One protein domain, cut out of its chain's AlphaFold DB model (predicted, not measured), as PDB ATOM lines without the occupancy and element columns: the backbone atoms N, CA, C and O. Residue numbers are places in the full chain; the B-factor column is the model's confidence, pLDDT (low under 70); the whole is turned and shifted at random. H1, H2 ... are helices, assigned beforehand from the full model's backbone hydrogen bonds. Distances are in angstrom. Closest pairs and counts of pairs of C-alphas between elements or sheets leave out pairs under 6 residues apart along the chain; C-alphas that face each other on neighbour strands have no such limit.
ATOM      1  N   THR A  29      -9.150   9.936  55.433       80.62
ATOM      2  CA  THR A  29      -7.830   9.527  55.933       80.62
ATOM      3  C   THR A  29      -7.442   8.126  55.471       80.62
ATOM      4  O   THR A  29      -6.326   7.935  54.996       80.62
ATOM      5  N   THR A  30      -8.349   7.152  55.561       79.94
ATOM      6  CA  THR A  30      -8.078   5.771  55.123       79.94
ATOM      7  C   THR A  30      -7.819   5.711  53.621       79.94
ATOM      8  O   THR A  30      -6.839   5.108  53.193       79.94
ATOM      9  N   ARG A  31      -8.635   6.411  52.826       83.00
ATOM     10  CA  ARG A  31      -8.436   6.495  51.377       83.00
ATOM     11  C   ARG A  31      -7.111   7.171  51.015       83.00
ATOM     12  O   ARG A  31      -6.393   6.662  50.168       83.00
ATOM     13  N   ALA A  32      -6.745   8.260  51.689       85.12
ATOM     14  CA  ALA A  32      -5.464   8.923  51.461       85.12
ATOM     15  C   ALA A  32      -4.266   8.002  51.774       85.12
ATOM     16  O   ALA A  32      -3.319   7.938  50.991       85.12
ATOM     17  N   ILE A  33      -4.317   7.257  52.889       84.75
ATOM     18  CA  ILE A  33      -3.286   6.269  53.258       84.75
ATOM     19  C   ILE A  33      -3.188   5.177  52.195       84.75
ATOM     20  O   ILE A  33      -2.089   4.862  51.748       84.75
ATOM     21  N   ARG A  34      -4.321   4.615  51.771       86.62
ATOM     22  CA  ARG A  34      -4.373   3.588  50.730       86.62
ATOM     23  C   ARG A  34      -3.750   4.085  49.427       86.62
ATOM     24  O   ARG A  34      -2.844   3.438  48.917       86.62
ATOM     25  N   ASP A  35      -4.158   5.259  48.955       86.19
ATOM     26  CA  ASP A  35      -3.669   5.833  47.700       86.19
ATOM     27  C   ASP A  35      -2.153   6.154  47.789       86.19
ATOM     28  O   ASP A  35      -1.420   6.022  46.806       86.19
ATOM     29  N   PHE A  36      -1.644   6.501  48.979       88.50
ATOM     30  CA  PHE A  36      -0.204   6.639  49.240       88.50
ATOM     31  C   PHE A  36       0.547   5.303  49.202       88.50
ATOM     32  O   PHE A  36       1.617   5.219  48.593       88.50
ATOM     33  N   ILE A  37       0.009   4.263  49.844       86.56
ATOM     34  CA  ILE A  37       0.612   2.927  49.832       86.56
ATOM     35  C   ILE A  37       0.605   2.364  48.408       86.56
ATOM     36  O   ILE A  37       1.649   1.932  47.930       86.56
ATOM     37  N   GLU A  38      -0.507   2.454  47.679       83.88
ATOM     38  CA  GLU A  38      -0.576   2.072  46.265       83.88
ATOM     39  C   GLU A  38       0.453   2.841  45.432       83.88
ATOM     40  O   GLU A  38       1.184   2.235  44.653       83.88
ATOM     41  N   HIS A  39       0.603   4.152  45.647       84.50
ATOM     42  CA  HIS A  39       1.628   4.942  44.964       84.50
ATOM     43  C   HIS A  39       3.055   4.436  45.244       84.50
ATOM     44  O   HIS A  39       3.864   4.336  44.320       84.50
ATOM     45  N   LYS A  40       3.364   4.070  46.495       83.81
ATOM     46  CA  LYS A  40       4.661   3.485  46.884       83.81
ATOM     47  C   LYS A  40       4.879   2.088  46.286       83.81
ATOM     48  O   LYS A  40       6.019   1.758  45.958       83.81
ATOM     49  N   LEU A  41       3.822   1.291  46.128       79.19
ATOM     50  CA  LEU A  41       3.871  -0.062  45.556       79.19
ATOM     51  C   LEU A  41       3.869  -0.079  44.018       79.19
ATOM     52  O   LEU A  41       4.358  -1.033  43.413       79.19
ATOM     53  N   LEU A  42       3.344   0.965  43.376       79.38
ATOM     54  CA  LEU A  42       3.381   1.151  41.921       79.38
ATOM     55  C   LEU A  42       4.738   1.673  41.421       79.38
ATOM     56  O   LEU A  42       5.051   1.481  40.248       79.38
ATOM     57  N   GLY A  43       5.533   2.310  42.287       73.81
ATOM     58  CA  GLY A  43       6.880   2.785  41.956       73.81
ATOM     59  C   GLY A  43       7.883   1.654  41.692       73.81
ATOM     60  O   GLY A  43       7.658   0.510  42.082       73.81
ATOM     61  N   ASP A  44       9.011   1.988  41.059       68.19
ATOM     62  CA  ASP A  44       9.992   1.028  40.517       68.19
ATOM     63  C   ASP A  44      10.564   0.027  41.544       68.19
ATOM     64  O   ASP A  44      10.922  -1.090  41.175       68.19
ATOM     65  N   ASP A  45      10.583   0.386  42.831       72.62
ATOM     66  CA  ASP A  45      11.028  -0.457  43.953       72.62
ATOM     67  C   ASP A  45       9.855  -0.987  44.812       72.62
ATOM     68  O   ASP A  45      10.009  -1.243  46.008       72.62
ATOM     69  N   GLY A  46       8.661  -1.143  44.234       78.88
ATOM     70  CA  GLY A  46       7.427  -1.467  44.964       78.88
ATOM     71  C   GLY A  46       7.523  -2.675  45.905       78.88
ATOM     72  O   GLY A  46       7.066  -2.588  47.043       78.88
ATOM     73  N   GLY A  47       8.185  -3.763  45.499       78.62
ATOM     74  CA  GLY A  47       8.392  -4.941  46.352       78.62
ATOM     75  C   GLY A  47       9.382  -4.711  47.496       78.62
ATOM     76  O   GLY A  47       9.176  -5.201  48.606       78.62
ATOM     77  N   LYS A  48      10.419  -3.887  47.286       80.69
ATOM     78  CA  LYS A  48      11.318  -3.472  48.377       80.69
ATOM     79  C   LYS A  48      10.598  -2.559  49.355       80.69
ATOM     80  O   LYS A  48      10.711  -2.782  50.553       80.69
ATOM     81  N   ASN A  49       9.812  -1.608  48.851       81.25
ATOM     82  CA  ASN A  49       8.980  -0.735  49.674       81.25
ATOM     83  C   ASN A  49       7.988  -1.563  50.499       81.25
ATOM     84  O   ASN A  49       7.862  -1.345  51.695       81.25
ATOM     85  N   PHE A  50       7.332  -2.562  49.901       83.12
ATOM     86  CA  PHE A  50       6.442  -3.472  50.620       83.12
ATOM     87  C   PHE A  50       7.157  -4.206  51.765       83.12
ATOM     88  O   PHE A  50       6.701  -4.175  52.912       83.12
ATOM     89  N   ASN A  51       8.307  -4.819  51.473       78.44
ATOM     90  CA  ASN A  51       9.106  -5.554  52.452       78.44
ATOM     91  C   ASN A  51       9.671  -4.639  53.549       78.44
ATOM     92  O   ASN A  51       9.708  -5.022  54.715       78.44
ATOM     93  N   GLU A  52      10.082  -3.421  53.204       80.19
ATOM     94  CA  GLU A  52      10.590  -2.424  54.147       80.19
ATOM     95  C   GLU A  52       9.478  -1.912  55.067       80.19
ATOM     96  O   GLU A  52       9.659  -1.868  56.282       80.19
ATOM     97  N   ILE A  53       8.302  -1.593  54.519       82.06
ATOM     98  CA  ILE A  53       7.148  -1.115  55.289       82.06
ATOM     99  C   ILE A  53       6.651  -2.197  56.253       82.06
ATOM    100  O   ILE A  53       6.376  -1.901  57.417       82.06
ATOM    101  N   THR A  54       6.559  -3.448  55.794       76.12
ATOM    102  CA  THR A  54       6.132  -4.581  56.629       76.12
ATOM    103  C   THR A  54       7.176  -4.934  57.692       76.12
ATOM    104  O   THR A  54       6.814  -5.099  58.858       76.12
ATOM    105  N   SER A  55       8.471  -4.946  57.349       76.94
ATOM    106  CA  SER A  55       9.564  -5.244  58.294       76.94
ATOM    107  C   SER A  55       9.772  -4.141  59.338       76.94
ATOM    108  O   SER A  55       9.995  -4.433  60.511       76.94
ATOM    109  N   ASN A  56       9.638  -2.871  58.942       78.44
ATOM    110  CA  ASN A  56       9.753  -1.715  59.838       78.44
ATOM    111  C   ASN A  56       8.421  -1.337  60.508       78.44
ATOM    112  O   ASN A  56       8.345  -0.300  61.169       78.44
ATOM    113  N   LYS A  57       7.365  -2.147  60.343       76.69
ATOM    114  CA  LYS A  57       6.032  -1.937  60.938       76.69
ATOM    115  C   LYS A  57       5.433  -0.547  60.642       76.69
ATOM    116  O   LYS A  57       4.787   0.058  61.497       76.69
ATOM    117  N   GLY A  58       5.664  -0.021  59.437       73.19
ATOM    118  CA  GLY A  58       5.174   1.291  58.990       73.19
ATOM    119  C   GLY A  58       5.932   2.504  59.545       73.19
ATOM    120  O   GLY A  58       5.486   3.634  59.348       73.19
ATOM    121  N   ASN A  59       7.056   2.306  60.243       75.50
ATOM    122  CA  ASN A  59       7.857   3.403  60.793       75.50
ATOM    123  C   ASN A  59       8.517   4.245  59.684       75.50
ATOM    124  O   ASN A  59       9.049   3.704  58.720       75.50
ATOM    125  N   GLY A  60       8.525   5.575  59.853       75.00
ATOM    126  CA  GLY A  60       9.228   6.515  58.962       75.00
ATOM    127  C   GLY A  60       8.429   7.013  57.749       75.00
ATOM    128  O   GLY A  60       8.942   7.816  56.979       75.00
ATOM    129  N   LEU A  61       7.167   6.594  57.589       83.62
ATOM    130  CA  LEU A  61       6.346   6.940  56.419       83.62
ATOM    131  C   LEU A  61       5.617   8.286  56.511       83.62
ATOM    132  O   LEU A  61       5.182   8.806  55.486       83.62
ATOM    133  N   SER A  62       5.478   8.863  57.707       81.75
ATOM    134  CA  SER A  62       4.640  10.048  57.932       81.75
ATOM    135  C   SER A  62       5.101  11.280  57.142       81.75
ATOM    136  O   SER A  62       4.270  11.998  56.593       81.75
ATOM    137  N   GLU A  63       6.411  11.525  57.035       81.38
ATOM    138  CA  GLU A  63       6.931  12.671  56.270       81.38
ATOM    139  C   GLU A  63       6.709  12.512  54.762       81.38
ATOM    140  O   GLU A  63       6.341  13.465  54.072       81.38
ATOM    141  N   ASP A  64       6.908  11.300  54.248       83.69
ATOM    142  CA  ASP A  64       6.676  10.975  52.844       83.69
ATOM    143  C   ASP A  64       5.188  11.010  52.490       83.69
ATOM    144  O   ASP A  64       4.826  11.465  51.404       83.69
ATOM    145  N   PHE A  65       4.327  10.594  53.421       89.12
ATOM    146  CA  PHE A  65       2.879  10.683  53.288       89.12
ATOM    147  C   PHE A  65       2.423  12.136  53.160       89.12
ATOM    148  O   PHE A  65       1.733  12.479  52.206       89.12
ATOM    149  N   LEU A  66       2.881  13.029  54.042       85.50
ATOM    150  CA  LEU A  66       2.530  14.452  53.964       85.50
ATOM    151  C   LEU A  66       3.031  15.106  52.665       85.50
ATOM    152  O   LEU A  66       2.307  15.891  52.051       85.50
ATOM    153  N   LYS A  67       4.233  14.743  52.192       86.00
ATOM    154  CA  LYS A  67       4.746  15.191  50.882       86.00
ATOM    155  C   LYS A  67       3.910  14.668  49.714       86.00
ATOM    156  O   LYS A  67       3.809  15.354  48.698       86.00
ATOM    157  N   PHE A  68       3.362  13.459  49.819       88.50
ATOM    158  CA  PHE A  68       2.471  12.887  48.812       88.50
ATOM    159  C   PHE A  68       1.134  13.634  48.756       88.50
ATOM    160  O   PHE A  68       0.705  14.004  47.664       88.50
ATOM    161  N   LEU A  69       0.524  13.925  49.909       87.06
ATOM    162  CA  LEU A  69      -0.749  14.652  49.974       87.06
ATOM    163  C   LEU A  69      -0.646  16.044  49.346       87.06
ATOM    164  O   LEU A  69      -1.472  16.388  48.510       87.06
ATOM    165  N   ALA A  70       0.426  16.786  49.642       80.12
ATOM    166  CA  ALA A  70       0.663  18.122  49.085       80.12
ATOM    167  C   ALA A  70       0.859  18.140  47.553       80.12
ATOM    168  O   ALA A  70       0.784  19.186  46.915       80.12
ATOM    169  N   LYS A  71       1.147  16.989  46.933       82.19
ATOM    170  CA  LYS A  71       1.283  16.857  45.472       82.19
ATOM    171  C   LYS A  71      -0.024  16.459  44.784       82.19
ATOM    172  O   LYS A  71      -0.056  16.364  43.557       82.19
ATOM    173  N   LYS A  72      -1.081  16.178  45.548       81.81
ATOM    174  CA  LYS A  72      -2.362  15.675  45.054       81.81
ATOM    175  C   LYS A  72      -3.462  16.684  45.400       81.81
ATOM    176  O   LYS A  72      -3.858  16.748  46.562       81.81
ATOM    177  N   PRO A  73      -3.994  17.428  44.408       76.19
ATOM    178  CA  PRO A  73      -4.987  18.482  44.646       76.19
ATOM    179  C   PRO A  73      -6.195  18.008  45.464       76.19
ATOM    180  O   PRO A  73      -6.687  18.717  46.331       76.19
ATOM    181  N   GLU A  74      -6.618  16.756  45.260       81.81
ATOM    182  CA  GLU A  74      -7.744  16.151  45.980       81.81
ATOM    183  C   GLU A  74      -7.535  16.011  47.500       81.81
ATOM    184  O   GLU A  74      -8.521  15.960  48.234       81.81
ATOM    185  N   PHE A  75      -6.289  15.967  47.988       81.44
ATOM    186  CA  PHE A  75      -5.971  15.874  49.420       81.44
ATOM    187  C   PHE A  75      -5.435  17.185  50.002       81.44
ATOM    188  O   PHE A  75      -5.621  17.431  51.193       81.44
ATOM    189  N   ASP A  76      -4.806  18.020  49.174       73.62
ATOM    190  CA  ASP A  76      -4.251  19.319  49.572       73.62
ATOM    191  C   ASP A  76      -5.346  20.377  49.816       73.62
ATOM    192  O   ASP A  76      -5.230  21.208  50.711       73.62
ATOM    193  N   GLU A  77      -6.469  20.300  49.091       78.50
ATOM    194  CA  GLU A  77      -7.598  21.241  49.204       78.50
ATOM    195  C   GLU A  77      -8.592  20.904  50.343       78.50
ATOM    196  O   GLU A  77      -9.702  21.439  50.400       78.50
ATOM    197  N   GLN A  78      -8.229  19.995  51.256       82.19
ATOM    198  CA  GLN A  78      -9.108  19.533  52.336       82.19
ATOM    199  C   GLN A  78      -9.181  20.518  53.517       82.19
ATOM    200  O   GLN A  78      -8.346  21.404  53.684       82.19
ATOM    201  N   SER A  79     -10.201  20.371  54.371       81.75
ATOM    202  CA  SER A  79     -10.377  21.239  55.545       81.75
ATOM    203  C   SER A  79      -9.199  21.132  56.529       81.75
ATOM    204  O   SER A  79      -8.553  20.091  56.638       81.75
ATOM    205  N   ASN A  80      -8.951  22.186  57.316       76.38
ATOM    206  CA  ASN A  80      -7.872  22.196  58.318       76.38
ATOM    207  C   ASN A  80      -7.971  21.029  59.323       76.38
ATOM    208  O   ASN A  80      -6.949  20.477  59.720       76.38
ATOM    209  N   GLU A  81      -9.187  20.622  59.704       75.38
ATOM    210  CA  GLU A  81      -9.419  19.457  60.574       75.38
ATOM    211  C   GLU A  81      -8.992  18.140  59.908       75.38
ATOM    212  O   GLU A  81      -8.419  17.260  60.553       75.38
ATOM    213  N   GLN A  82      -9.226  18.010  58.602       80.12
ATOM    214  CA  GLN A  82      -8.826  16.842  57.825       80.12
ATOM    215  C   GLN A  82      -7.305  16.818  57.588       80.12
ATOM    216  O   GLN A  82      -6.693  15.753  57.660       80.12
ATOM    217  N   ILE A  83      -6.678  17.984  57.401       78.44
ATOM    218  CA  ILE A  83      -5.217  18.133  57.319       78.44
ATOM    219  C   ILE A  83      -4.548  17.745  58.647       78.44
ATOM    220  O   ILE A  83      -3.558  17.013  58.648       78.44
ATOM    221  N   GLU A  84      -5.092  18.177  59.788       79.31
ATOM    222  CA  GLU A  84      -4.617  17.732  61.107       79.31
ATOM    223  C   GLU A  84      -4.844  16.227  61.315       79.31
ATOM    224  O   GLU A  84      -3.964  15.526  61.821       79.31
ATOM    225  N   SER A  85      -5.963  15.690  60.820       80.81
ATOM    226  CA  SER A  85      -6.213  14.245  60.824       80.81
ATOM    227  C   SER A  85      -5.156  13.476  60.020       80.81
ATOM    228  O   SER A  85      -4.681  12.443  60.493       80.81
ATOM    229  N   PHE A  86      -4.705  13.991  58.868       82.94
ATOM    230  CA  PHE A  86      -3.606  13.399  58.093       82.94
ATOM    231  C   PHE A  86      -2.260  13.435  58.834       82.94
ATOM    232  O   PHE A  86      -1.500  12.470  58.762       82.94
ATOM    233  N   LYS A  87      -1.969  14.504  59.588       81.00
ATOM    234  CA  LYS A  87      -0.757  14.592  60.427       81.00
ATOM    235  C   LYS A  87      -0.791  13.641  61.626       81.00
ATOM    236  O   LYS A  87       0.261  13.246  62.118       81.00
ATOM    237  N   SER A  88      -1.986  13.274  62.088       80.69
ATOM    238  CA  SER A  88      -2.197  12.383  63.238       80.69
ATOM    239  C   SER A  88      -2.148  10.881  62.910       80.69
ATOM    240  O   SER A  88      -2.307  10.053  63.813       80.69
ATOM    241  N   VAL A  89      -1.930  10.515  61.640       83.19
ATOM    242  CA  VAL A  89      -1.883   9.115  61.191       83.19
ATOM    243  C   VAL A  89      -0.750   8.355  61.882       83.19
ATOM    244  O   VAL A  89       0.410   8.770  61.869       83.19
ATOM    245  N   LYS A  90      -1.087   7.204  62.471       81.56
ATOM    246  CA  LYS A  90      -0.149   6.327  63.185       81.56
ATOM    247  C   LYS A  90       0.460   5.271  62.260       81.56
ATOM    248  O   LYS A  90      -0.203   4.780  61.350       81.56
ATOM    249  N   ASN A  91       1.667   4.808  62.586       79.19
ATOM    250  CA  ASN A  91       2.386   3.760  61.837       79.19
ATOM    251  C   ASN A  91       1.570   2.465  61.671       79.19
ATOM    252  O   ASN A  91       1.588   1.849  60.609       79.19
ATOM    253  N   VAL A  92       0.758   2.112  62.675       73.94
ATOM    254  CA  VAL A  92      -0.149   0.952  62.616       73.94
ATOM    255  C   VAL A  92      -1.207   1.072  61.509       73.94
ATOM    256  O   VAL A  92      -1.624   0.060  60.955       73.94
ATOM    257  N   GLN A  93      -1.623   2.288  61.136       79.38
ATOM    258  CA  GLN A  93      -2.595   2.508  60.060       79.38
ATOM    259  C   GLN A  93      -1.950   2.319  58.680       79.38
ATOM    260  O   GLN A  93      -2.571   1.719  57.806       79.38
ATOM    261  N   PHE A  94      -0.690   2.738  58.501       80.69
ATOM    262  CA  PHE A  94       0.079   2.416  57.293       80.69
ATOM    263  C   PHE A  94       0.322   0.914  57.170       80.69
ATOM    264  O   PHE A  94       0.137   0.357  56.091       80.69
ATOM    265  N   LEU A  95       0.688   0.250  58.272       77.50
ATOM    266  CA  LEU A  95       0.879  -1.199  58.300       77.50
ATOM    267  C   LEU A  95      -0.421  -1.941  57.952       77.50
ATOM    268  O   LEU A  95      -0.385  -2.859  57.140       77.50
ATOM    269  N   ARG A  96      -1.570  -1.509  58.488       76.81
ATOM    270  CA  ARG A  96      -2.888  -2.084  58.171       76.81
ATOM    271  C   ARG A  96      -3.201  -2.002  56.678       76.81
ATOM    272  O   ARG A  96      -3.464  -3.028  56.064       76.81
ATOM    273  N   GLU A  97      -3.141  -0.816  56.078       79.88
ATOM    274  CA  GLU A  97      -3.448  -0.666  54.647       79.88
ATOM    275  C   GLU A  97      -2.401  -1.345  53.753       79.88
ATOM    276  O   GLU A  97      -2.742  -1.914  52.716       79.88
ATOM    277  N   THR A  98      -1.143  -1.396  54.201       81.69
ATOM    278  CA  THR A  98      -0.084  -2.151  53.521       81.69
ATOM    279  C   THR A  98      -0.370  -3.642  53.533       81.69
ATOM    280  O   THR A  98      -0.239  -4.270  52.494       81.69
ATOM    281  N   LEU A  99      -0.818  -4.222  54.648       77.25
ATOM    282  CA  LEU A  99      -1.219  -5.631  54.687       77.25
ATOM    283  C   LEU A  99      -2.466  -5.889  53.835       77.25
ATOM    284  O   LEU A  99      -2.541  -6.927  53.186       77.25
ATOM    285  N   ARG A 100      -3.415  -4.942  53.785       77.94
ATOM    286  CA  ARG A 100      -4.651  -5.063  52.992       77.94
ATOM    287  C   ARG A 100      -4.347  -5.205  51.503       77.94
ATOM    288  O   ARG A 100      -4.820  -6.139  50.863       77.94
ATOM    289  N   ILE A 101      -3.544  -4.285  50.973       76.06
ATOM    290  CA  ILE A 101      -3.080  -4.303  49.577       76.06
ATOM    291  C   ILE A 101      -2.058  -5.436  49.375       76.06
ATOM    292  O   ILE A 101      -2.005  -6.077  48.325       76.06
ATOM    293  N   GLY A 102      -1.286  -5.723  50.422       74.81
ATOM    294  CA  GLY A 102      -0.233  -6.725  50.481       74.81
ATOM    295  C   GLY A 102      -0.688  -8.137  50.164       74.81
ATOM    296  O   GLY A 102       0.028  -8.838  49.465       74.81
ATOM    297  N   VAL A 103      -1.888  -8.552  50.585       76.94
ATOM    298  CA  VAL A 103      -2.408  -9.889  50.230       76.94
ATOM    299  C   VAL A 103      -2.514 -10.057  48.713       76.94
ATOM    300  O   VAL A 103      -2.046 -11.055  48.162       76.94
ATOM    301  N   GLY A 104      -3.102  -9.079  48.020       78.94
ATOM    302  CA  GLY A 104      -3.192  -9.099  46.559       78.94
ATOM    303  C   GLY A 104      -1.807  -9.045  45.912       78.94
ATOM    304  O   GLY A 104      -1.488  -9.835  45.026       78.94
ATOM    305  N   PHE A 105      -0.930  -8.177  46.419       82.44
ATOM    306  CA  PHE A 105       0.444  -8.040  45.935       82.44
ATOM    307  C   PHE A 105       1.263  -9.340  46.058       82.44
ATOM    308  O   PHE A 105       1.856  -9.802  45.084       82.44
ATOM    309  N   GLU A 106       1.240  -9.990  47.219       81.31
ATOM    310  CA  GLU A 106       1.974 -11.228  47.491       81.31
ATOM    311  C   GLU A 106       1.409 -12.422  46.721       81.31
ATOM    312  O   GLU A 106       2.166 -13.250  46.213       81.31
ATOM    313  N   THR A 107       0.083 -12.523  46.590       84.44
ATOM    314  CA  THR A 107      -0.517 -13.591  45.777       84.44
ATOM    315  C   THR A 107      -0.169 -13.445  44.302       84.44
ATOM    316  O   THR A 107       0.103 -14.451  43.649       84.44
ATOM    317  N   LYS A 108      -0.048 -12.214  43.792       86.88
ATOM    318  CA  LYS A 108       0.484 -11.951  42.449       86.88
ATOM    319  C   LYS A 108       1.959 -12.345  42.311       86.88
ATOM    320  O   LYS A 108       2.315 -12.961  41.308       86.88
ATOM    321  N   GLN A 109       2.803 -12.064  43.310       86.50
ATOM    322  CA  GLN A 109       4.202 -12.524  43.326       86.50
ATOM    323  C   GLN A 109       4.291 -14.056  43.298       86.50
ATOM    324  O   GLN A 109       4.984 -14.625  42.454       86.50
ATOM    325  N   GLU A 110       3.557 -14.738  44.182       85.31
ATOM    326  CA  GLU A 110       3.508 -16.204  44.236       85.31
ATOM    327  C   GLU A 110       2.979 -16.815  42.933       85.31
ATOM    328  O   GLU A 110       3.504 -17.830  42.468       85.31
ATOM    329  N   ALA A 111       1.940 -16.216  42.347       85.12
ATOM    330  CA  ALA A 111       1.347 -16.677  41.101       85.12
ATOM    331  C   ALA A 111       2.329 -16.546  39.932       85.12
ATOM    332  O   ALA A 111       2.528 -17.518  39.205       85.12
ATOM    333  N   LEU A 112       3.008 -15.401  39.796       87.44
ATOM    334  CA  LEU A 112       3.973 -15.173  38.719       87.44
ATOM    335  C   LEU A 112       5.164 -16.136  38.811       87.44
ATOM    336  O   LEU A 112       5.545 -16.734  37.805       87.44
ATOM    337  N   LYS A 113       5.708 -16.345  40.019       88.50
ATOM    338  CA  LYS A 113       6.776 -17.331  40.271       88.50
ATOM    339  C   LYS A 113       6.359 -18.727  39.812       88.50
ATOM    340  O   LYS A 113       7.081 -19.381  39.064       88.50
ATOM    341  N   LYS A 114       5.166 -19.169  40.221       84.69
ATOM    342  CA  LYS A 114       4.634 -20.494  39.869       84.69
ATOM    343  C   LYS A 114       4.398 -20.646  38.367       84.69
ATOM    344  O   LYS A 114       4.825 -21.655  37.818       84.69
ATOM    345  N   ILE A 115       3.794 -19.651  37.711       83.56
ATOM    346  CA  ILE A 115       3.576 -19.664  36.256       83.56
ATOM    347  C   ILE A 115       4.909 -19.830  35.524       83.56
ATOM    348  O   ILE A 115       5.043 -20.738  34.712       83.56
ATOM    349  N   ILE A 116       5.923 -19.023  35.851       84.44
ATOM    350  CA  ILE A 116       7.241 -19.113  35.201       84.44
ATOM    351  C   ILE A 116       7.882 -20.486  35.441       84.44
ATOM    352  O   ILE A 116       8.424 -21.091  34.519       84.44
ATOM    353  N   PHE A 117       7.806 -21.020  36.661       85.75
ATOM    354  CA  PHE A 117       8.380 -22.336  36.965       85.75
ATOM    355  C   PHE A 117       7.651 -23.488  36.265       85.75
ATOM    356  O   PHE A 117       8.239 -24.551  36.053       85.75
ATOM    357  N   ASP A 118       6.390 -23.282  35.900       76.38
ATOM    358  CA  ASP A 118       5.583 -24.258  35.187       76.38
ATOM    359  C   ASP A 118       5.748 -24.159  33.668       76.38
ATOM    360  O   ASP A 118       5.830 -25.207  33.023       76.38
ATOM    361  N   GLU A 119       5.867 -22.947  33.121       76.88
ATOM    362  CA  GLU A 119       6.043 -22.664  31.690       76.88
ATOM    363  C   GLU A 119       7.413 -23.057  31.135       76.88
ATOM    364  O   GLU A 119       7.514 -23.288  29.933       76.88
ATOM    365  N   TYR A 120       8.455 -23.179  31.962       80.00
ATOM    366  CA  TYR A 120       9.822 -23.430  31.487       80.00
ATOM    367  C   TYR A 120      10.435 -24.704  32.086       80.00
ATOM    368  O   TYR A 120      10.347 -24.973  33.285       80.00
ATOM    369  N   GLU A 121      11.080 -25.509  31.240       78.44
ATOM    370  CA  GLU A 121      11.851 -26.693  31.636       78.44
ATOM    371  C   GLU A 121      13.299 -26.326  31.977       78.44
ATOM    372  O   GLU A 121      13.864 -25.379  31.434       78.44
ATOM    373  N   GLY A 122      13.930 -27.113  32.856       74.50
ATOM    374  CA  GLY A 122      15.368 -26.997  33.132       74.50
ATOM    375  C   GLY A 122      15.773 -25.908  34.132       74.50
ATOM    376  O   GLY A 122      16.962 -25.657  34.290       74.50
ATOM    377  N   LEU A 123      14.818 -25.292  34.838       80.75
ATOM    378  CA  LEU A 123      15.097 -24.340  35.917       80.75
ATOM    379  C   LEU A 123      15.678 -25.042  37.154       80.75
ATOM    380  O   LEU A 123      14.955 -25.737  37.881       80.75
ATOM    381  N   ASP A 124      16.967 -24.831  37.417       82.69
ATOM    382  CA  ASP A 124      17.612 -25.289  38.648       82.69
ATOM    383  C   ASP A 124      17.280 -24.390  39.860       82.69
ATOM    384  O   ASP A 124      16.621 -23.353  39.753       82.69
ATOM    385  N   ASN A 125      17.714 -24.805  41.053       83.56
ATOM    386  CA  ASN A 125      17.408 -24.084  42.292       83.56
ATOM    387  C   ASN A 125      18.066 -22.696  42.376       83.56
ATOM    388  O   ASN A 125      17.536 -21.830  43.068       83.56
ATOM    389  N   ALA A 126      19.201 -22.471  41.705       82.12
ATOM    390  CA  ALA A 126      19.857 -21.165  41.688       82.12
ATOM    391  C   ALA A 126      19.087 -20.195  40.780       82.12
ATOM    392  O   ALA A 126      18.757 -19.092  41.205       82.12
ATOM    393  N   MET A 127      18.680 -20.655  39.596       85.12
ATOM    394  CA  MET A 127      17.847 -19.896  38.659       85.12
ATOM    395  C   MET A 127      16.485 -19.538  39.254       85.12
ATOM    396  O   MET A 127      16.036 -18.400  39.137       85.12
ATOM    397  N   LYS A 128      15.832 -20.487  39.940       84.50
ATOM    398  CA  LYS A 128      14.573 -20.221  40.656       84.50
ATOM    399  C   LYS A 128      14.744 -19.140  41.717       84.50
ATOM    400  O   LYS A 128      13.905 -18.252  41.809       84.50
ATOM    401  N   LYS A 129      15.856 -19.169  42.456       84.44
ATOM    402  CA  LYS A 129      16.172 -18.152  43.463       84.44
ATOM    403  C   LYS A 129      16.394 -16.768  42.844       84.44
ATOM    404  O   LYS A 129      15.972 -15.776  43.428       84.44
ATOM    405  N   ASP A 130      17.016 -16.689  41.671       82.31
ATOM    406  CA  ASP A 130      17.204 -15.419  40.959       82.31
ATOM    407  C   ASP A 130      15.875 -14.842  40.450       82.31
ATOM    408  O   ASP A 130      15.631 -13.639  40.592       82.31
ATOM    409  N   PHE A 131      14.979 -15.694  39.940       84.38
ATOM    410  CA  PHE A 131      13.605 -15.298  39.622       84.38
ATOM    411  C   PHE A 131      12.842 -14.838  40.856       84.38
ATOM    412  O   PHE A 131      12.217 -13.780  40.810       84.38
ATOM    413  N   ASP A 132      12.931 -15.589  41.954       86.19
ATOM    414  CA  ASP A 132      12.277 -15.241  43.208       86.19
ATOM    415  C   ASP A 132      12.721 -13.857  43.684       86.19
ATOM    416  O   ASP A 132      11.878 -12.981  43.842       86.19
ATOM    417  N   ASN A 133      14.033 -13.617  43.779       84.25
ATOM    418  CA  ASN A 133      14.597 -12.327  44.185       84.25
ATOM    419  C   ASN A 133      14.121 -11.171  43.293       84.25
ATOM    420  O   ASN A 133      13.873 -10.061  43.770       84.25
ATOM    421  N   ARG A 134      14.011 -11.406  41.981       83.31
ATOM    422  CA  ARG A 134      13.607 -10.358  41.043       83.31
ATOM    423  C   ARG A 134      12.112 -10.078  41.130       83.31
ATOM    424  O   ARG A 134      11.744  -8.913  41.212       83.31
ATOM    425  N   VAL A 135      11.273 -11.109  41.202       86.81
ATOM    426  CA  VAL A 135       9.821 -10.970  41.413       86.81
ATOM    427  C   VAL A 135       9.514 -10.335  42.778       86.81
ATOM    428  O   VAL A 135       8.642  -9.474  42.871       86.81
ATOM    429  N   ASP A 136      10.285 -10.667  43.818       83.00
ATOM    430  CA  ASP A 136      10.115 -10.130  45.177       83.00
ATOM    431  C   ASP A 136      10.395  -8.626  45.280       83.00
ATOM    432  O   ASP A 136       9.948  -7.969  46.221       83.00
ATOM    433  N   THR A 137      11.103  -8.058  44.301       82.00
ATOM    434  CA  THR A 137      11.419  -6.622  44.241       82.00
ATOM    435  C   THR A 137      10.582  -5.847  43.222       82.00
ATOM    436  O   THR A 137      10.669  -4.621  43.194       82.00
ATOM    437  N   MET A 138       9.744  -6.520  42.425       86.12
ATOM    438  CA  MET A 138       8.927  -5.879  41.388       86.12
ATOM    439  C   MET A 138       7.849  -4.952  41.946       86.12
ATOM    440  O   MET A 138       7.314  -5.168  43.029       86.12
ATOM    441  N   SER A 139       7.478  -3.948  41.153       84.25
ATOM    442  CA  SER A 139       6.310  -3.108  41.408       84.25
ATOM    443  C   SER A 139       4.995  -3.844  41.140       84.25
ATOM    444  O   SER A 139       4.932  -4.792  40.352       84.25
ATOM    445  N   LEU A 140       3.907  -3.368  41.750       80.75
ATOM    446  CA  LEU A 140       2.560  -3.923  41.567       80.75
ATOM    447  C   LEU A 140       2.099  -3.839  40.101       80.75
ATOM    448  O   LEU A 140       1.416  -4.742  39.607       80.75
ATOM    449  N   ALA A 141       2.506  -2.778  39.399       78.94
ATOM    450  CA  ALA A 141       2.230  -2.592  37.979       78.94
ATOM    451  C   ALA A 141       2.920  -3.670  37.133       78.94
ATOM    452  O   ALA A 141       2.260  -4.321  36.328       78.94
ATOM    453  N   ASN A 142       4.212  -3.922  37.375       82.50
ATOM    454  CA  ASN A 142       4.977  -4.933  36.644       82.50
ATOM    455  C   ASN A 142       4.469  -6.350  36.927       82.50
ATOM    456  O   ASN A 142       4.337  -7.146  36.003       82.50
ATOM    457  N   LEU A 143       4.108  -6.659  38.176       83.00
ATOM    458  CA  LEU A 143       3.490  -7.945  38.515       83.00
ATOM    459  C   LEU A 143       2.174  -8.157  37.760       83.00
ATOM    460  O   LEU A 143       1.960  -9.215  37.177       83.00
ATOM    461  N   THR A 144       1.305  -7.142  37.737       80.38
ATOM    462  CA  THR A 144       0.018  -7.211  37.025       80.38
ATOM    463  C   THR A 144       0.225  -7.319  35.513       80.38
ATOM    464  O   THR A 144      -0.480  -8.075  34.848       80.38
ATOM    465  N   TYR A 145       1.219  -6.611  34.977       82.12
ATOM    466  CA  TYR A 145       1.598  -6.651  33.569       82.12
ATOM    467  C   TYR A 145       2.092  -8.042  33.142       82.12
ATOM    468  O   TYR A 145       1.545  -8.630  32.211       82.12
ATOM    469  N   TYR A 146       3.056  -8.616  33.868       84.06
ATOM    470  CA  TYR A 146       3.600  -9.940  33.554       84.06
ATOM    471  C   TYR A 146       2.601 -11.076  33.808       84.06
ATOM    472  O   TYR A 146       2.621 -12.082  33.106       84.06
ATOM    473  N   LEU A 147       1.682 -10.945  34.765       80.00
ATOM    474  CA  LEU A 147       0.628 -11.950  34.944       80.00
ATOM    475  C   LEU A 147      -0.334 -12.017  33.752       80.00
ATOM    476  O   LEU A 147      -0.812 -13.103  33.438       80.00
ATOM    477  N   ARG A 148      -0.579 -10.893  33.069       72.06
ATOM    478  CA  ARG A 148      -1.535 -10.822  31.955       72.06
ATOM    479  C   ARG A 148      -0.949 -11.219  30.602       72.06
ATOM    480  O   ARG A 148      -1.668 -11.812  29.821       72.06
ATOM    481  N   ASN A 149       0.333 -10.951  30.338       70.50
ATOM    482  CA  ASN A 149       0.894 -11.104  28.989       70.50
ATOM    483  C   ASN A 149       1.993 -12.183  28.891       70.50
ATOM    484  O   ASN A 149       3.009 -12.123  29.591       70.50
ATOM    485  N   SER A 150       1.812 -13.157  27.992       69.25
ATOM    486  CA  SER A 150       2.711 -14.314  27.819       69.25
ATOM    487  C   SER A 150       4.052 -13.945  27.169       69.25
ATOM    488  O   SER A 150       5.107 -14.432  27.594       69.25
ATOM    489  N   SER A 151       4.039 -13.048  26.177       66.56
ATOM    490  CA  SER A 151       5.253 -12.560  25.499       66.56
ATOM    491  C   SER A 151       6.132 -11.743  26.453       66.56
ATOM    492  O   SER A 151       7.354 -11.887  26.497       66.56
ATOM    493  N   GLU A 152       5.517 -10.947  27.322       77.12
ATOM    494  CA  GLU A 152       6.221 -10.131  28.308       77.12
ATOM    495  C   GLU A 152       6.814 -10.971  29.441       77.12
ATOM    496  O   GLU A 152       7.940 -10.702  29.866       77.12
ATOM    497  N   ARG A 153       6.143 -12.054  29.870       83.19
ATOM    498  CA  ARG A 153       6.786 -13.063  30.738       83.19
ATOM    499  C   ARG A 153       8.006 -13.673  30.073       83.19
ATOM    500  O   ARG A 153       9.035 -13.841  30.722       83.19
ATOM    501  N   HIS A 154       7.919 -13.978  28.782       75.19
ATOM    502  CA  HIS A 154       9.043 -14.531  28.036       75.19
ATOM    503  C   HIS A 154      10.220 -13.550  27.942       75.19
ATOM    504  O   HIS A 154      11.367 -13.928  28.202       75.19
ATOM    505  N   LYS A 155       9.948 -12.267  27.674       80.00
ATOM    506  CA  LYS A 155      10.955 -11.196  27.735       80.00
ATOM    507  C   LYS A 155      11.546 -11.066  29.135       80.00
ATOM    508  O   LYS A 155      12.761 -10.956  29.262       80.00
ATOM    509  N   PHE A 156      10.731 -11.144  30.185       85.12
ATOM    510  CA  PHE A 156      11.200 -11.114  31.570       85.12
ATOM    511  C   PHE A 156      12.125 -12.297  31.908       85.12
ATOM    512  O   PHE A 156      13.178 -12.101  32.523       85.12
ATOM    513  N   VAL A 157      11.791 -13.508  31.453       82.44
ATOM    514  CA  VAL A 157      12.631 -14.709  31.598       82.44
ATOM    515  C   VAL A 157      13.969 -14.528  30.884       82.44
ATOM    516  O   VAL A 157      15.019 -14.705  31.507       82.44
ATOM    517  N   LYS A 158      13.949 -14.060  29.629       80.25
ATOM    518  CA  LYS A 158      15.159 -13.725  28.861       80.25
ATOM    519  C   LYS A 158      15.989 -12.617  29.525       80.25
ATOM    520  O   LYS A 158      17.206 -12.710  29.563       80.25
ATOM    521  N   LEU A 159      15.365 -11.588  30.095       82.06
ATOM    522  CA  LEU A 159      16.063 -10.497  30.797       82.06
ATOM    523  C   LEU A 159      16.673 -10.926  32.136       82.06
ATOM    524  O   LEU A 159      17.620 -10.298  32.619       82.06
ATOM    525  N   THR A 160      16.109 -11.951  32.771       81.69
ATOM    526  CA  THR A 160      16.592 -12.461  34.058       81.69
ATOM    527  C   THR A 160      17.718 -13.468  33.867       81.69
ATOM    528  O   THR A 160      18.693 -13.419  34.612       81.69
ATOM    529  N   LEU A 161      17.638 -14.300  32.825       81.50
ATOM    530  CA  LEU A 161      18.644 -15.307  32.484       81.50
ATOM    531  C   LEU A 161      19.098 -15.172  31.014       81.50
ATOM    532  O   LEU A 161      18.863 -16.070  30.206       81.50
ATOM    533  N   PRO A 162      19.780 -14.073  30.643       69.19
ATOM    534  CA  PRO A 162      20.066 -13.722  29.243       69.19
ATOM    535  C   PRO A 162      20.950 -14.718  28.486       69.19
ATOM    536  O   PRO A 162      20.970 -14.701  27.261       69.19
ATOM    537  N   ASN A 163      21.658 -15.597  29.199       69.50
ATOM    538  CA  ASN A 163      22.620 -16.534  28.618       69.50
ATOM    539  C   ASN A 163      22.241 -18.009  28.833       69.50
ATOM    540  O   ASN A 163      23.055 -18.891  28.563       69.50
ATOM    541  N   THR A 164      21.034 -18.293  29.329       69.62
ATOM    542  CA  THR A 164      20.567 -19.663  29.569       69.62
ATOM    543  C   THR A 164      19.395 -19.971  28.640       69.62
ATOM    544  O   THR A 164      18.323 -19.390  28.808       69.62
ATOM    545  N   PRO A 165      19.556 -20.879  27.660       66.50
ATOM    546  CA  PRO A 165      18.457 -21.282  26.796       66.50
ATOM    547  C   PRO A 165      17.492 -22.167  27.591       66.50
ATOM    548  O   PRO A 165      17.713 -23.367  27.753       66.50
ATOM    549  N   LEU A 166      16.434 -21.562  28.123       72.81
ATOM    550  CA  LEU A 166      15.341 -22.286  28.760       72.81
ATOM    551  C   LEU A 166      14.324 -22.699  27.703       72.81
ATOM    552  O   LEU A 166      13.844 -21.871  26.929       72.81
ATOM    553  N   LYS A 167      13.974 -23.984  27.691       71.31
ATOM    554  CA  LYS A 167      12.943 -24.504  26.798       71.31
ATOM    555  C   LYS A 167      11.575 -24.220  27.414       71.31
ATOM    556  O   LYS A 167      11.270 -24.731  28.492       71.31
ATOM    557  N   LYS A 168      10.757 -23.407  26.743       70.25
ATOM    558  CA  LYS A 168       9.342 -23.247  27.103       70.25
ATOM    559  C   LYS A 168       8.631 -24.582  26.852       70.25
ATOM    560  O   LYS A 168       8.868 -25.216  25.822       70.25
ATOM    561  N   LYS A 169       7.805 -25.035  27.793       66.50
ATOM    562  CA  LYS A 169       6.960 -26.215  27.600       66.50
ATOM    563  C   LYS A 169       5.955 -25.930  26.498       66.50
ATOM    564  O   LYS A 169       5.344 -24.863  26.473       66.50
TER     565      LYS A 169
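What this domain is: This is residues 29 to 169 of the 1256 residues of an uncharacterized protein of Candidatus Gracilibacteria bacterium CG12_big_fil_rev_8_21_14_0_65_38_15 (UniProt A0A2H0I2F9). The domain is a loose rod of helices built along one long helix, H6: H1 and H2 pack on its first half, H7 and H8 on its second half. The short helices H3, H4 and H5 gather near the first residues of H1 at one end of the rod, and H9 runs crosswise from the end of H8 toward H7 near the other. The printed part has 141 residues with nine named helices, H1 to H9 in order along the chain, and no named strand; the class is all helix. The whole is loose, with a radius of gyration of the C-alphas of 18.3 A, and spans 60 by 27 by 21 A.

Where its parts are: H1, residues 29 to 42, begins at C-alpha 29 (-7.830, 9.527, 55.933) and is 19.8 A long. H2 is residues 46 to 55, 14.0 A long; H3 is residues 62 to 69, H4 residues 73 to 76 and H5 residues 80 to 87. H6, residues 91 to 119, runs 40.3 A from C-alpha 91 (2.386, 3.760, 61.837) and has a kink of 41 degrees near residue 101. H7 is residues 125 to 137, 18.6 A long, and H8 is residues 140 to 148. H9, residues 150 to 160, is 15.3 A long and ends at C-alpha 160 (16.592, -12.461, 34.058).

How they stand to each other: H1 is the hub, touching five helices. It touches H3 with residues 32 to 36 alone, about perpendicular at 88 degrees; the closest C-alphas, of Phe 36 and Phe 65, are 6.5 A apart. H4 is close to H3 but not clearly touching, with the C-alphas of Leu 69 and Phe 75 closest at 5.4 A. H1 and H5 only just touch, with 3 pairs of C-alphas within 8 A, closest at Thr 29 and Phe 86, 6.1 A. H6 touches H1 with residues 93 to 101 alone, closest at the C-alphas of Arg 34 and Glu 97, 5.9 A. H2 touches H6 at a steep tilt of 51 degrees, opposite ways, closest at the C-alphas of Thr 54 and Leu 95, 6.5 A. H6 and H7 form a helical hairpin, closest at the C-alphas of Gln 109 and Val 135, 6.1 A. H8 touches H6 at a shallow tilt of 29 degrees, the same way, closest at the C-alphas of Leu 112 and Leu 147, 6.0 A. H8 and H9 touch only at the corner by their link, closest at the C-alphas of Tyr 146 and Arg 153, 5.3 A. Every O i to N i+4 pair is within hydrogen-bond range in H1, H2, H3, H5, H7, H8 and H9, and 24 of 25 are in H6; H4 is too short for such a pair.

The domain as a whole: The two C-alphas farthest apart, of Asn 80 and Lys 167, are 60.1 A apart. The printed part has no cut and no long link. Residues 120 to 121 pair with residues 167 to 168, antiparallel. The mean pLDDT of the printed part is 80.2; residues 44, 150 to 151, 162 to 165 and 169 are under 70.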